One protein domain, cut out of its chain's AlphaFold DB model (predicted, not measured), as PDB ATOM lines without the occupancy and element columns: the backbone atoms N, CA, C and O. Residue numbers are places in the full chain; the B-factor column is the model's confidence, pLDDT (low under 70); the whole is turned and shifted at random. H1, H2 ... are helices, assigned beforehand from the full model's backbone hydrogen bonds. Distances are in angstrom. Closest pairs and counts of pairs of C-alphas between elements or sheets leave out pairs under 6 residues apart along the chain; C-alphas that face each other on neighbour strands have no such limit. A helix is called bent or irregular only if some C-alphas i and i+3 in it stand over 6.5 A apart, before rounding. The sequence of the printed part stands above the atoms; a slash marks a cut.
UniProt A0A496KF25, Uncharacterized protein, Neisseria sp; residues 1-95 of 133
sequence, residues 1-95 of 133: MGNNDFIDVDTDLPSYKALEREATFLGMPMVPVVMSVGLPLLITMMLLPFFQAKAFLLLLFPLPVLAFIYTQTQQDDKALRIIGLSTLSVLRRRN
ATOM      1  N   MET A   1     278.128 140.869 337.542       41.09
ATOM      2  CA  MET A   1     277.628 142.012 336.754       41.09
ATOM      3  C   MET A   1     278.415 142.048 335.458       41.09
ATOM      4  O   MET A   1     279.570 142.440 335.484       41.09
ATOM      5  N   GLY A   2     277.856 141.501 334.377       47.44
ATOM      6  CA  GLY A   2     278.477 141.572 333.054       47.44
ATOM      7  C   GLY A   2     278.110 142.908 332.430       47.44
ATOM      8  O   GLY A   2     276.923 143.169 332.243       47.44
ATOM      9  N   ASN A   3     279.101 143.760 332.186       55.91
ATOM     10  CA  ASN A   3     278.895 144.990 331.438       55.91
ATOM     11  C   ASN A   3     278.722 144.584 329.972       55.91
ATOM     12  O   ASN A   3     279.692 144.273 329.283       55.91
ATOM     13  N   ASN A   4     277.474 144.461 329.527       58.41
ATOM     14  CA  ASN A   4     277.174 144.298 328.114       58.41
ATOM     15  C   ASN A   4     277.259 145.690 327.488       58.41
ATOM     16  O   ASN A   4     276.234 146.333 327.266       58.41
ATOM     17  N   ASP A   5     278.486 146.163 327.277       63.94
ATOM     18  CA  ASP A   5     278.762 147.408 326.567       63.94
ATOM     19  C   ASP A   5     278.465 147.179 325.083       63.94
ATOM     20  O   ASP A   5     279.342 146.906 324.263       63.94
ATOM     21  N   PHE A   6     277.177 147.193 324.747       66.88
ATOM     22  CA  PHE A   6     276.744 147.337 323.372       66.88
ATOM     23  C   PHE A   6     277.217 148.713 322.914       66.88
ATOM     24  O   PHE A   6     276.724 149.725 323.401       66.88
ATOM     25  N   ILE A   7     278.203 148.728 322.018       68.56
ATOM     26  CA  ILE A   7     278.689 149.951 321.379       68.56
ATOM     27  C   ILE A   7     277.491 150.622 320.712       68.56
ATOM     28  O   ILE A   7     276.872 150.040 319.813       68.56
ATOM     29  N   ASP A   8     277.160 151.827 321.163       69.00
ATOM     30  CA  ASP A   8     276.101 152.610 320.554       69.00
ATOM     31  C   ASP A   8     276.677 153.272 319.307       69.00
ATOM     32  O   ASP A   8     277.418 154.254 319.373       69.00
ATOM     33  N   VAL A   9     276.375 152.688 318.148       64.38
ATOM     34  CA  VAL A   9     276.925 153.109 316.852       64.38
ATOM     35  C   VAL A   9     276.616 154.582 316.564       64.38
ATOM     36  O   VAL A   9     277.419 155.253 315.916       64.38
ATOM     37  N   ASP A  10     275.493 155.102 317.067       66.06
ATOM     38  CA  ASP A  10     275.109 156.501 316.878       66.06
ATOM     39  C   ASP A  10     275.969 157.479 317.695       66.06
ATOM     40  O   ASP A  10     276.172 158.616 317.258       66.06
ATOM     41  N   THR A  11     276.493 157.039 318.842       69.12
ATOM     42  CA  THR A  11     277.190 157.895 319.814       69.12
ATOM     43  C   THR A  11     278.709 157.700 319.763       69.12
ATOM     44  O   THR A  11     279.461 158.674 319.723       69.12
ATOM     45  N   ASP A  12     279.168 156.451 319.684       67.88
ATOM     46  CA  ASP A  12     280.588 156.084 319.768       67.88
ATOM     47  C   ASP A  12     281.299 156.107 318.406       67.88
ATOM     48  O   ASP A  12     282.529 156.153 318.325       67.88
ATOM     49  N   LEU A  13     280.536 156.071 317.309       72.69
ATOM     50  CA  LEU A  13     281.052 155.895 315.951       72.69
ATOM     51  C   LEU A  13     280.464 156.915 314.948       72.69
ATOM     52  O   LEU A  13     280.019 156.531 313.862       72.69
ATOM     53  N   PRO A  14     280.536 158.236 315.220       66.38
ATOM     54  CA  PRO A  14     279.938 159.271 314.365       66.38
ATOM     55  C   PRO A  14     280.474 159.262 312.921       66.38
ATOM     56  O   PRO A  14     279.781 159.663 311.983       66.38
ATOM     57  N   SER A  15     281.686 158.741 312.711       67.81
ATOM     58  CA  SER A  15     282.289 158.554 311.386       67.81
ATOM     59  C   SER A  15     281.509 157.583 310.492       67.81
ATOM     60  O   SER A  15     281.500 157.764 309.277       67.81
ATOM     61  N   TYR A  16     280.818 156.583 311.054       64.44
ATOM     62  CA  TYR A  16     279.999 155.644 310.274       64.44
ATOM     63  C   TYR A  16     278.749 156.321 309.704       64.44
ATOM     64  O   TYR A  16     278.395 156.083 308.549       64.44
ATOM     65  N   LYS A  17     278.155 157.241 310.470       64.12
ATOM     66  CA  LYS A  17     277.013 158.068 310.053       64.12
ATOM     67  C   LYS A  17     277.377 159.050 308.934       64.12
ATOM     68  O   LYS A  17     276.584 159.345 308.042       64.12
ATOM     69  N   ALA A  18     278.610 159.552 308.956       64.38
ATOM     70  CA  ALA A  18     279.147 160.369 307.872       64.38
ATOM     71  C   ALA A  18     279.441 159.540 306.607       64.38
ATOM     72  O   ALA A  18     279.266 160.045 305.502       64.38
ATOM     73  N   LEU A  19     279.843 158.272 306.759       63.62
ATOM     74  CA  LEU A  19     280.147 157.369 305.645       63.62
ATOM     75  C   LEU A  19     278.893 156.889 304.895       63.62
ATOM     76  O   LEU A  19     278.958 156.606 303.701       63.62
ATOM     77  N   GLU A  20     277.756 156.785 305.584       65.62
ATOM     78  CA  GLU A  20     276.480 156.389 304.972       65.62
ATOM     79  C   GLU A  20     275.743 157.535 304.267       65.62
ATOM     80  O   GLU A  20     274.787 157.282 303.528       65.62
ATOM     81  N   ARG A  21     276.163 158.789 304.480       65.12
ATOM     82  CA  ARG A  21     275.576 159.939 303.794       65.12
ATOM     83  C   ARG A  21     275.999 159.930 302.331       65.12
ATOM     84  O   ARG A  21     277.152 160.185 301.992       65.12
ATOM     85  N   GLU A  22     275.040 159.652 301.455       72.25
ATOM     86  CA  GLU A  22     275.242 159.799 300.019       72.25
ATOM     87  C   GLU A  22     275.528 161.271 299.689       72.25
ATOM     88  O   GLU A  22     274.903 162.185 300.228       72.25
ATOM     89  N   ALA A  23     276.502 161.516 298.811       76.00
ATOM     90  CA  ALA A  23     276.804 162.866 298.360       76.00
ATOM     91  C   ALA A  23     275.603 163.417 297.580       76.00
ATOM     92  O   ALA A  23     275.240 162.878 296.532       76.00
ATOM     93  N   THR A  24     274.996 164.492 298.079       78.31
ATOM     94  CA  THR A  24     273.832 165.132 297.458       78.31
ATOM     95  C   THR A  24     274.212 166.438 296.763       78.31
ATOM     96  O   THR A  24     274.928 167.260 297.332       78.31
ATOM     97  N   PHE A  25     273.673 166.676 295.572       76.88
ATOM     98  CA  PHE A  25     273.690 167.955 294.871       76.88
ATOM     99  C   PHE A  25     272.258 168.496 294.802       76.88
ATOM    100  O   PHE A  25     271.380 167.847 294.238       76.88
ATOM    101  N   LEU A  26     272.008 169.670 295.396       78.62
ATOM    102  CA  LEU A  26     270.677 170.304 295.424       78.62
ATOM    103  C   LEU A  26     269.577 169.381 296.012       78.62
ATOM    104  O   LEU A  26     268.448 169.352 295.533       78.62
ATOM    105  N   GLY A  27     269.922 168.583 297.032       73.44
ATOM    106  CA  GLY A  27     269.009 167.610 297.655       73.44
ATOM    107  C   GLY A  27     268.760 166.336 296.836       73.44
ATOM    108  O   GLY A  27     267.963 165.502 297.236       73.44
ATOM    109  N   MET A  28     269.440 166.160 295.699       80.69
ATOM    110  CA  MET A  28     269.395 164.938 294.892       80.69
ATOM    111  C   MET A  28     270.707 164.156 295.033       80.69
ATOM    112  O   MET A  28     271.770 164.774 295.082       80.69
ATOM    113  N   PRO A  29     270.700 162.816 295.036       84.06
ATOM    114  CA  PRO A  29     271.924 162.028 295.072       84.06
ATOM    115  C   PRO A  29     272.761 162.288 293.811       84.06
ATOM    116  O   PRO A  29     272.256 162.273 292.687       84.06
ATOM    117  N   MET A  30     274.061 162.530 293.989       84.81
ATOM    118  CA  MET A  30     274.958 162.974 292.915       84.81
ATOM    119  C   MET A  30     275.069 161.968 291.772       84.81
ATOM    120  O   MET A  30     275.031 162.349 290.605       84.81
ATOM    121  N   VAL A  31     275.203 160.680 292.090       86.00
ATOM    122  CA  VAL A  31     275.428 159.624 291.092       86.00
ATOM    123  C   VAL A  31     274.323 159.586 290.021       86.00
ATOM    124  O   VAL A  31     274.660 159.667 288.837       86.00
ATOM    125  N   PRO A  32     273.020 159.500 290.362       85.44
ATOM    126  CA  PRO A  32     271.965 159.498 289.350       85.44
ATOM    127  C   PRO A  32     271.865 160.819 288.583       85.44
ATOM    128  O   PRO A  32     271.624 160.782 287.378       85.44
ATOM    129  N   VAL A  33     272.113 161.967 289.223       87.31
ATOM    130  CA  VAL A  33     272.132 163.268 288.531       87.31
ATOM    131  C   VAL A  33     273.234 163.292 287.468       87.31
ATOM    132  O   VAL A  33     272.953 163.553 286.297       87.31
ATOM    133  N   VAL A  34     274.465 162.929 287.836       89.44
ATOM    134  CA  VAL A  34     275.609 162.889 286.912       89.44
ATOM    135  C   VAL A  34     275.371 161.898 285.777       89.44
ATOM    136  O   VAL A  34     275.634 162.229 284.626       89.44
ATOM    137  N   MET A  35     274.825 160.714 286.059       89.69
ATOM    138  CA  MET A  35     274.503 159.735 285.015       89.69
ATOM    139  C   MET A  35     273.421 160.245 284.059       89.69
ATOM    140  O   MET A  35     273.550 160.081 282.847       89.69
ATOM    141  N   SER A  36     272.381 160.896 284.591       89.69
ATOM    142  CA  SER A  36     271.263 161.402 283.791       89.69
ATOM    143  C   SER A  36     271.672 162.508 282.820       89.69
ATOM    144  O   SER A  36     271.116 162.569 281.731       89.69
ATOM    145  N   VAL A  37     272.658 163.341 283.169       90.19
ATOM    146  CA  VAL A  37     273.156 164.433 282.312       90.19
ATOM    147  C   VAL A  37     274.358 163.993 281.475       90.19
ATOM    148  O   VAL A  37     274.440 164.299 280.286       90.19
ATOM    149  N   GLY A  38     275.281 163.243 282.075       91.56
ATOM    150  CA  GLY A  38     276.535 162.827 281.453       91.56
ATOM    151  C   GLY A  38     276.338 161.885 280.268       91.56
ATOM    152  O   GLY A  38     276.982 162.069 279.237       91.56
ATOM    153  N   LEU A  39     275.416 160.921 280.366       92.44
ATOM    154  CA  LEU A  39     275.111 160.007 279.258       92.44
ATOM    155  C   LEU A  39     274.583 160.742 278.009       92.44
ATOM    156  O   LEU A  39     275.182 160.579 276.943       92.44
ATOM    157  N   PRO A  40     273.523 161.574 278.089       90.94
ATOM    158  CA  PRO A  40     273.062 162.342 276.938       90.94
ATOM    159  C   PRO A  40     274.123 163.301 276.406       90.94
ATOM    160  O   PRO A  40     274.198 163.485 275.195       90.94
ATOM    161  N   LEU A  41     274.961 163.887 277.266       91.75
ATOM    162  CA  LEU A  41     276.047 164.762 276.826       91.75
ATOM    163  C   LEU A  41     277.072 163.995 275.978       91.75
ATOM    164  O   LEU A  41     277.402 164.440 274.880       91.75
ATOM    165  N   LEU A  42     277.508 162.811 276.425       93.19
ATOM    166  CA  LEU A  42     278.405 161.944 275.650       93.19
ATOM    167  C   LEU A  42     277.787 161.533 274.308       93.19
ATOM    168  O   LEU A  42     278.439 161.626 273.268       93.19
ATOM    169  N   ILE A  43     276.513 161.134 274.319       92.25
ATOM    170  CA  ILE A  43     275.768 160.769 273.108       92.25
ATOM    171  C   ILE A  43     275.667 161.968 272.152       92.25
ATOM    172  O   ILE A  43     275.879 161.826 270.948       92.25
ATOM    173  N   THR A  44     275.407 163.163 272.686       91.38
ATOM    174  CA  THR A  44     275.334 164.410 271.913       91.38
ATOM    175  C   THR A  44     276.668 164.709 271.239       91.38
ATOM    176  O   THR A  44     276.679 165.036 270.054       91.38
ATOM    177  N   MET A  45     277.795 164.540 271.941       91.62
ATOM    178  CA  MET A  45     279.124 164.739 271.350       91.62
ATOM    179  C   MET A  45     279.423 163.739 270.228       91.62
ATOM    180  O   MET A  45     279.978 164.132 269.204       91.62
ATOM    181  N   MET A  46     279.012 162.476 270.371       92.69
ATOM    182  CA  MET A  46     279.163 161.471 269.309       92.69
ATOM    183  C   MET A  46     278.304 161.771 268.072       92.69
ATOM    184  O   MET A  46     278.710 161.473 266.950       92.69
ATOM    185  N   LEU A  47     277.121 162.362 268.260       92.06
ATOM    186  CA  LEU A  47     276.175 162.680 267.182       92.06
ATOM    187  C   LEU A  47     276.414 164.051 266.537       92.06
ATOM    188  O   LEU A  47     275.892 164.315 265.451       92.06
ATOM    189  N   LEU A  48     277.214 164.908 267.169       91.88
ATOM    190  CA  LEU A  48     277.553 166.249 266.699       91.88
ATOM    191  C   LEU A  48     278.097 166.294 265.254       91.88
ATOM    192  O   LEU A  48     277.608 167.133 264.496       91.88
ATOM    193  N   PRO A  49     279.010 165.406 264.797       90.88
ATOM    194  CA  PRO A  49     279.472 165.429 263.405       90.88
ATOM    195  C   PRO A  49     278.382 165.072 262.380       90.88
ATOM    196  O   PRO A  49     278.475 165.493 261.230       90.88
ATOM    197  N   PHE A  50     277.340 164.335 262.777       92.00
ATOM    198  CA  PHE A  50     276.269 163.897 261.873       92.00
ATOM    199  C   PHE A  50     275.086 164.870 261.849       92.00
ATOM    200  O   PHE A  50     274.553 165.184 260.788       92.00
ATOM    201  N   PHE A  51     274.671 165.352 263.023       88.75
ATOM    202  CA  PHE A  51     273.447 166.141 263.201       88.75
ATOM    203  C   PHE A  51     273.705 167.620 263.532       88.75
ATOM    204  O   PHE A  51     272.751 168.402 263.593       88.75
ATOM    205  N   GLN A  52     274.968 168.020 263.720       88.38
ATOM    206  CA  GLN A  52     275.390 169.396 263.997       88.38
ATOM    207  C   GLN A  52     274.577 170.019 265.148       88.38
ATOM    208  O   GLN A  52     274.491 169.451 266.236       88.38
ATOM    209  N   ALA A  53     273.928 171.167 264.913       86.81
ATOM    210  CA  ALA A  53     273.144 171.888 265.914       86.81
ATOM    211  C   ALA A  53     271.914 171.108 266.416       86.81
ATOM    212  O   ALA A  53     271.474 171.308 267.545       86.81
ATOM    213  N   LYS A  54     271.366 170.183 265.613       87.69
ATOM    214  CA  LYS A  54     270.192 169.391 266.015       87.69
ATOM    215  C   LYS A  54     270.525 168.382 267.113       87.69
ATOM    216  O   LYS A  54     269.626 167.986 267.846       87.69
ATOM    217  N   ALA A  55     271.798 168.004 267.267       85.44
ATOM    218  CA  ALA A  55     272.232 167.096 268.325       85.44
ATOM    219  C   ALA A  55     271.950 167.668 269.728       85.44
ATOM    220  O   ALA A  55     271.611 166.914 270.633       85.44
ATOM    221  N   PHE A  56     271.978 168.997 269.900       87.69
ATOM    222  CA  PHE A  56     271.684 169.642 271.185       87.69
ATOM    223  C   PHE A  56     270.243 169.443 271.667       87.69
ATOM    224  O   PHE A  56     269.990 169.544 272.864       87.69
ATOM    225  N   LEU A  57     269.303 169.091 270.781       89.25
ATOM    226  CA  LEU A  57     267.936 168.742 271.187       89.25
ATOM    227  C   LEU A  57     267.906 167.502 272.094       89.25
ATOM    228  O   LEU A  57     267.021 167.385 272.939       89.25
ATOM    229  N   LEU A  58     268.896 166.607 271.989       87.19
ATOM    230  CA  LEU A  58     269.036 165.458 272.890       87.19
ATOM    231  C   LEU A  58     269.347 165.877 274.328       87.19
ATOM    232  O   LEU A  58     269.011 165.156 275.262       87.19
ATOM    233  N   LEU A  59     269.927 167.061 274.522       88.25
ATOM    234  CA  LEU A  59     270.215 167.614 275.843       88.25
ATOM    235  C   LEU A  59     268.946 168.138 276.539       88.25
ATOM    236  O   LEU A  59     268.948 168.337 277.749       88.25
ATOM    237  N   LEU A  60     267.828 168.270 275.816       89.81
ATOM    238  CA  LEU A  60     266.519 168.565 276.404       89.81
ATOM    239  C   LEU A  60     265.871 167.322 277.042       89.81
ATOM    240  O   LEU A  60     265.115 167.436 278.004       89.81
ATOM    241  N   PHE A  61     266.195 166.127 276.540       89.12
ATOM    242  CA  PHE A  61     265.680 164.850 277.038       89.12
ATOM    243  C   PHE A  61     265.940 164.561 278.534       89.12
ATOM    244  O   PHE A  61     265.048 164.012 279.179       89.12
ATOM    245  N   PRO A  62     267.095 164.906 279.140       88.75
ATOM    246  CA  PRO A  62     267.317 164.684 280.569       88.75
ATOM    247  C   PRO A  62     266.495 165.593 281.495       88.75
ATOM    248  O   PRO A  62     266.364 165.258 282.668       88.75
ATOM    249  N   LEU A  63     265.904 166.698 281.022       90.81
ATOM    250  CA  LEU A  63     265.101 167.590 281.876       90.81
ATOM    251  C   LEU A  63     263.936 166.889 282.602       90.81
ATOM    252  O   LEU A  63     263.857 167.020 283.824       90.81
ATOM    253  N   PRO A  64     263.049 166.123 281.932       90.38
ATOM    254  CA  PRO A  64     261.999 165.376 282.627       90.38
ATOM    255  C   PRO A  64     262.557 164.324 283.594       90.38
ATOM    256  O   PRO A  64     261.952 164.067 284.632       90.38
ATOM    257  N   VAL A  65     263.722 163.740 283.293       88.25
ATOM    258  CA  VAL A  65     264.384 162.768 284.179       88.25
ATOM    259  C   VAL A  65     264.895 163.455 285.445       88.25
ATOM    260  O   VAL A  65     264.684 162.945 286.541       88.25
ATOM    261  N   LEU A  66     265.506 164.632 285.316       88.00
ATOM    262  CA  LEU A  66     265.944 165.443 286.451       88.00
ATOM    263  C   LEU A  66     264.764 165.895 287.311       88.00
ATOM    264  O   LEU A  66     264.837 165.803 288.533       88.00
ATOM    265  N   ALA A  67     263.658 166.318 286.691       88.25
ATOM    266  CA  ALA A  67     262.434 166.654 287.413       88.25
ATOM    267  C   ALA A  67     261.891 165.441 288.188       88.25
ATOM    268  O   ALA A  67     261.533 165.565 289.356       88.25
ATOM    269  N   PHE A  68     261.898 164.251 287.579       86.81
ATOM    270  CA  PHE A  68     261.510 163.019 288.263       86.81
ATOM    271  C   PHE A  68     262.418 162.721 289.463       86.81
ATOM    272  O   PHE A  68     261.910 162.533 290.566       86.81
ATOM    273  N   ILE A  69     263.742 162.743 289.274       85.38
ATOM    274  CA  ILE A  69     264.726 162.546 290.351       85.38
ATOM    275  C   ILE A  69     264.434 163.520 291.495       85.38
ATOM    276  O   ILE A  69     264.251 163.067 292.619       85.38
ATOM    277  N   TYR A  70     264.283 164.810 291.186       85.56
ATOM    278  CA  TYR A  70     263.994 165.861 292.159       85.56
ATOM    279  C   TYR A  70     262.712 165.600 292.958       85.56
ATOM    280  O   TYR A  70     262.718 165.691 294.184       85.56
ATOM    281  N   THR A  71     261.617 165.237 292.280       84.31
ATOM    282  CA  THR A  71     260.338 164.957 292.958       84.31
ATOM    283  C   THR A  71     260.419 163.755 293.896       84.31
ATOM    284  O   THR A  71     259.834 163.791 294.972       84.31
ATOM    285  N   GLN A  72     261.151 162.703 293.516       83.00
ATOM    286  CA  GLN A  72     261.279 161.498 294.335       83.00
ATOM    287  C   GLN A  72     262.207 161.715 295.535       83.00
ATOM    288  O   GLN A  72     261.937 161.212 296.621       83.00
ATOM    289  N   THR A  73     263.283 162.484 295.362       79.75
ATOM    290  CA  THR A  73     264.261 162.728 296.434       79.75
ATOM    291  C   THR A  73     263.810 163.772 297.434       79.75
ATOM    292  O   THR A  73     264.250 163.726 298.571       79.75
ATOM    293  N   GLN A  74     262.898 164.679 297.063       76.38
ATOM    294  CA  GLN A  74     262.283 165.579 298.042       76.38
ATOM    295  C   GLN A  74     261.529 164.831 299.153       76.38
ATOM    296  O   GLN A  74     261.386 165.368 300.249       76.38
ATOM    297  N   GLN A  75     261.017 163.628 298.871       68.88
ATOM    298  CA  GLN A  75     260.236 162.846 299.831       68.88
ATOM    299  C   GLN A  75     261.094 161.887 300.666       68.88
ATOM    300  O   GLN A  75     260.766 161.662 301.829       68.88
ATOM    301  N   ASP A  76     262.162 161.321 300.097       69.75
ATOM    302  CA  ASP A  76     263.059 160.383 300.783       69.75
ATOM    303  C   ASP A  76     264.415 160.300 300.052       69.75
ATOM    304  O   ASP A  76     264.490 159.901 298.886       69.75
ATOM    305  N   ASP A  77     265.502 160.625 300.761       66.38
ATOM    306  CA  ASP A  77     266.882 160.581 300.254       66.38
ATOM    307  C   ASP A  77     267.277 159.186 299.725       66.38
ATOM    308  O   ASP A  77     268.129 159.063 298.843       66.38
ATOM    309  N   LYS A  78     266.644 158.112 300.226       72.25
ATOM    310  CA  LYS A  78     266.929 156.717 299.845       72.25
ATOM    311  C   LYS A  78     265.960 156.156 298.796       72.25
ATOM    312  O   LYS A  78     266.164 155.023 298.339       72.25
ATOM    313  N   ALA A  79     264.961 156.922 298.347       76.19
ATOM    314  CA  ALA A  79     263.929 156.451 297.416       76.19
ATOM    315  C   ALA A  79     264.514 155.873 296.118       76.19
ATOM    316  O   ALA A  79     264.164 154.766 295.699       76.19
ATOM    317  N   LEU A  80     265.468 156.576 295.501       77.62
ATOM    318  CA  LEU A  80     266.101 156.148 294.245       77.62
ATOM    319  C   LEU A  80     266.846 154.820 294.384       77.62
ATOM    320  O   LEU A  80     266.796 153.979 293.484       77.62
ATOM    321  N   ARG A  81     267.506 154.603 295.523       79.69
ATOM    322  CA  ARG A  81     268.226 153.359 295.799       79.69
ATOM    323  C   ARG A  81     267.261 152.182 295.934       79.69
ATOM    324  O   ARG A  81     267.529 151.110 295.389       79.69
ATOM    325  N   ILE A  82     266.123 152.386 296.597       81.81
ATOM    326  CA  ILE A  82     265.066 151.374 296.740       81.81
ATOM    327  C   ILE A  82     264.446 151.050 295.373       81.81
ATOM    328  O   ILE A  82     264.323 149.876 295.009       81.81
ATOM    329  N   ILE A  83     264.126 152.073 294.574       82.62
ATOM    330  CA  ILE A  83     263.609 151.908 293.208       82.62
ATOM    331  C   ILE A  83     264.615 151.130 292.348       82.62
ATOM    332  O   ILE A  83     264.237 150.163 291.682       82.62
ATOM    333  N   GLY A  84     265.903 151.472 292.414       82.00
ATOM    334  CA  GLY A  84     266.966 150.762 291.700       82.00
ATOM    335  C   GLY A  84     267.075 149.287 292.101       82.00
ATOM    336  O   GLY A  84     267.074 148.410 291.236       82.00
ATOM    337  N   LEU A  85     267.094 148.989 293.404       83.56
ATOM    338  CA  LEU A  85     267.136 147.619 293.933       83.56
ATOM    339  C   LEU A  85     265.916 146.794 293.512       83.56
ATOM    340  O   LEU A  85     266.058 145.634 293.111       83.56
ATOM    341  N   SER A  86     264.721 147.383 293.569       81.88
ATOM    342  CA  SER A  86     263.493 146.714 293.135       81.88
ATOM    343  C   SER A  86     263.519 146.416 291.633       81.88
ATOM    344  O   SER A  86     263.229 145.289 291.224       81.88
ATOM    345  N   THR A  87     263.982 147.367 290.820       82.06
ATOM    346  CA  THR A  87     264.117 147.218 289.366       82.06
ATOM    347  C   THR A  87     265.136 146.138 289.015       82.06
ATOM    348  O   THR A  87     264.842 145.248 288.214       82.06
ATOM    349  N   LEU A  88     266.304 146.144 289.666       84.50
ATOM    350  CA  LEU A  88     267.331 145.117 289.499       84.50
ATOM    351  C   LEU A  88     266.798 143.732 289.887       84.50
ATOM    352  O   LEU A  88     267.030 142.758 289.175       84.50
ATOM    353  N   SER A  89     266.050 143.643 290.988       79.75
ATOM    354  CA  SER A  89     265.409 142.403 291.440       79.75
ATOM    355  C   SER A  89     264.392 141.888 290.417       79.75
ATOM    356  O   SER A  89     264.394 140.700 290.098       79.75
ATOM    357  N   VAL A  90     263.565 142.762 289.837       79.06
ATOM    358  CA  VAL A  90     262.602 142.397 288.781       79.06
ATOM    359  C   VAL A  90     263.315 141.943 287.508       79.06
ATOM    360  O   VAL A  90     262.946 140.915 286.935       79.06
ATOM    361  N   LEU A  91     264.359 142.654 287.079       76.25
ATOM    362  CA  LEU A  91     265.143 142.289 285.901       76.25
ATOM    363  C   LEU A  91     265.843 140.938 286.099       76.25
ATOM    364  O   LEU A  91     265.793 140.066 285.233       76.25
ATOM    365  N   ARG A  92     266.411 140.724 287.289       74.25
ATOM    366  CA  ARG A  92     267.032 139.462 287.686       74.25
ATOM    367  C   ARG A  92     266.008 138.317 287.724       74.25
ATOM    368  O   ARG A  92     266.287 137.247 287.193       74.25
ATOM    369  N   ARG A  93     264.790 138.545 288.235       68.31
ATOM    370  CA  ARG A  93     263.681 137.564 288.192       68.31
ATOM    371  C   ARG A  93     263.251 137.198 286.771       68.31
ATOM    372  O   ARG A  93     262.862 136.057 286.548       68.31
ATOM    373  N   ARG A  94     263.323 138.131 285.813       65.62
ATOM    374  CA  ARG A  94     263.005 137.846 284.401       65.62
ATOM    375  C   ARG A  94     264.020 136.910 283.744       65.62
ATOM    376  O   ARG A  94     263.627 136.136 282.878       65.62
ATOM    377  N   ASN A  95     265.286 136.949 284.165       63.62
ATOM    378  CA  ASN A  95     266.351 136.144 283.562       63.62
ATOM    379  C   ASN A  95     266.463 134.719 284.144       63.62
ATOM    380  O   ASN A  95     267.055 133.838 283.526       63.62
TER     381      ASN A  95
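Overview. This is residues 1 to 95 of the 133 residues of an uncharacterized protein of Neisseria sp (UniProt A0A496KF25). A long helix, H3, folds back on itself as a narrow U: its arm H3a makes one side, and its arm H3b followed by H4 makes the other. H5 meets H4 at a corner near the open end of the U, and its residues 84 to 95 stick out sideways, while the first residues of the chain, with the short H1 and H2, trail away from that open end and add to the length. The printed part has 95 residues with five named helices, H1 to H5 in that order, and no named strand; its class is all helix. The whole is extended, with a radius of gyration of the C-alphas of 20.3 A and spans of 78 by 35 by 24 A.

Arrangement. Begin with H3, residues 30 to 60: by its hydrogen bonds it was assigned as one helix, but it is bent, with C-alphas 50 and 53 9.5 A apart, and its arms are H3a, residues 30 to 50, and H3b, residues 53 to 60. H3a is itself irregular, with C-alphas 46 and 49 7.1 A apart. The arms touch and run opposite ways at a shallow tilt of 16 degrees; their closest C-alphas, of Thr 44 and Ala 55, are 5.5 A apart. Next find H4, residues 62 to 73, which meets H3b only through their link. H4 touches H3a, with residues 32 to 40 of H3a alone, opposite ways at a shallow tilt of 5 degrees; the closest C-alphas, of Ser 36 and Pro 62, are 6.1 A apart. H5, residues 79 to 95, touches H4 with residues 79 to 80 alone, closest at the C-alphas of Thr 73 and Ala 79, 6.4 A, and stands about perpendicular to it, only just, at 70.4 degrees. The helix packing is only just mostly aligned: 2 of 3 pairs that touch are at a shallow tilt. H1, residues 9 to 12, and H2, residues 14 to 19, are close but not clearly touching, with the C-alphas of Asp 10 and Lys 17 closest at 7.3 A; H2 and H3a are apart. O i to N i+4 pairs are within hydrogen-bond range throughout H2, H4 and H5, in 14 of 17 cases in H3a and 0 of 4 in H3b, where 5 of 5 O i to N i+3 pairs are; H1 is too short for an i+4 pair.

Along the chain. Find C-alpha 30 at (274.958, 162.974, 292.915); from there H3a runs 31.1 A to C-alpha 50 at (276.269, 163.897, 261.873). H3b returns over 12.8 A and H4 over 16.3 A. H5 runs 24.7 A to C-alpha 95 at (266.351, 136.144, 283.562). Toward the first residue, H2 measures 8.9 A and H1 5.5 A.

Size, cuts and confidence. The two C-alphas farthest apart, of Met 1 and Phe 50, are 78.0 A apart. The printed part has no cut, and no link is long; in the short link from H2 to H3, residues 24 to 25 pair with residues 28 to 29, antiparallel. Mean pLDDT of the printed part is 79.3; look for values under 70 at residues 1 to 12, 14 to 21, 75 to 77 and 93 to 95.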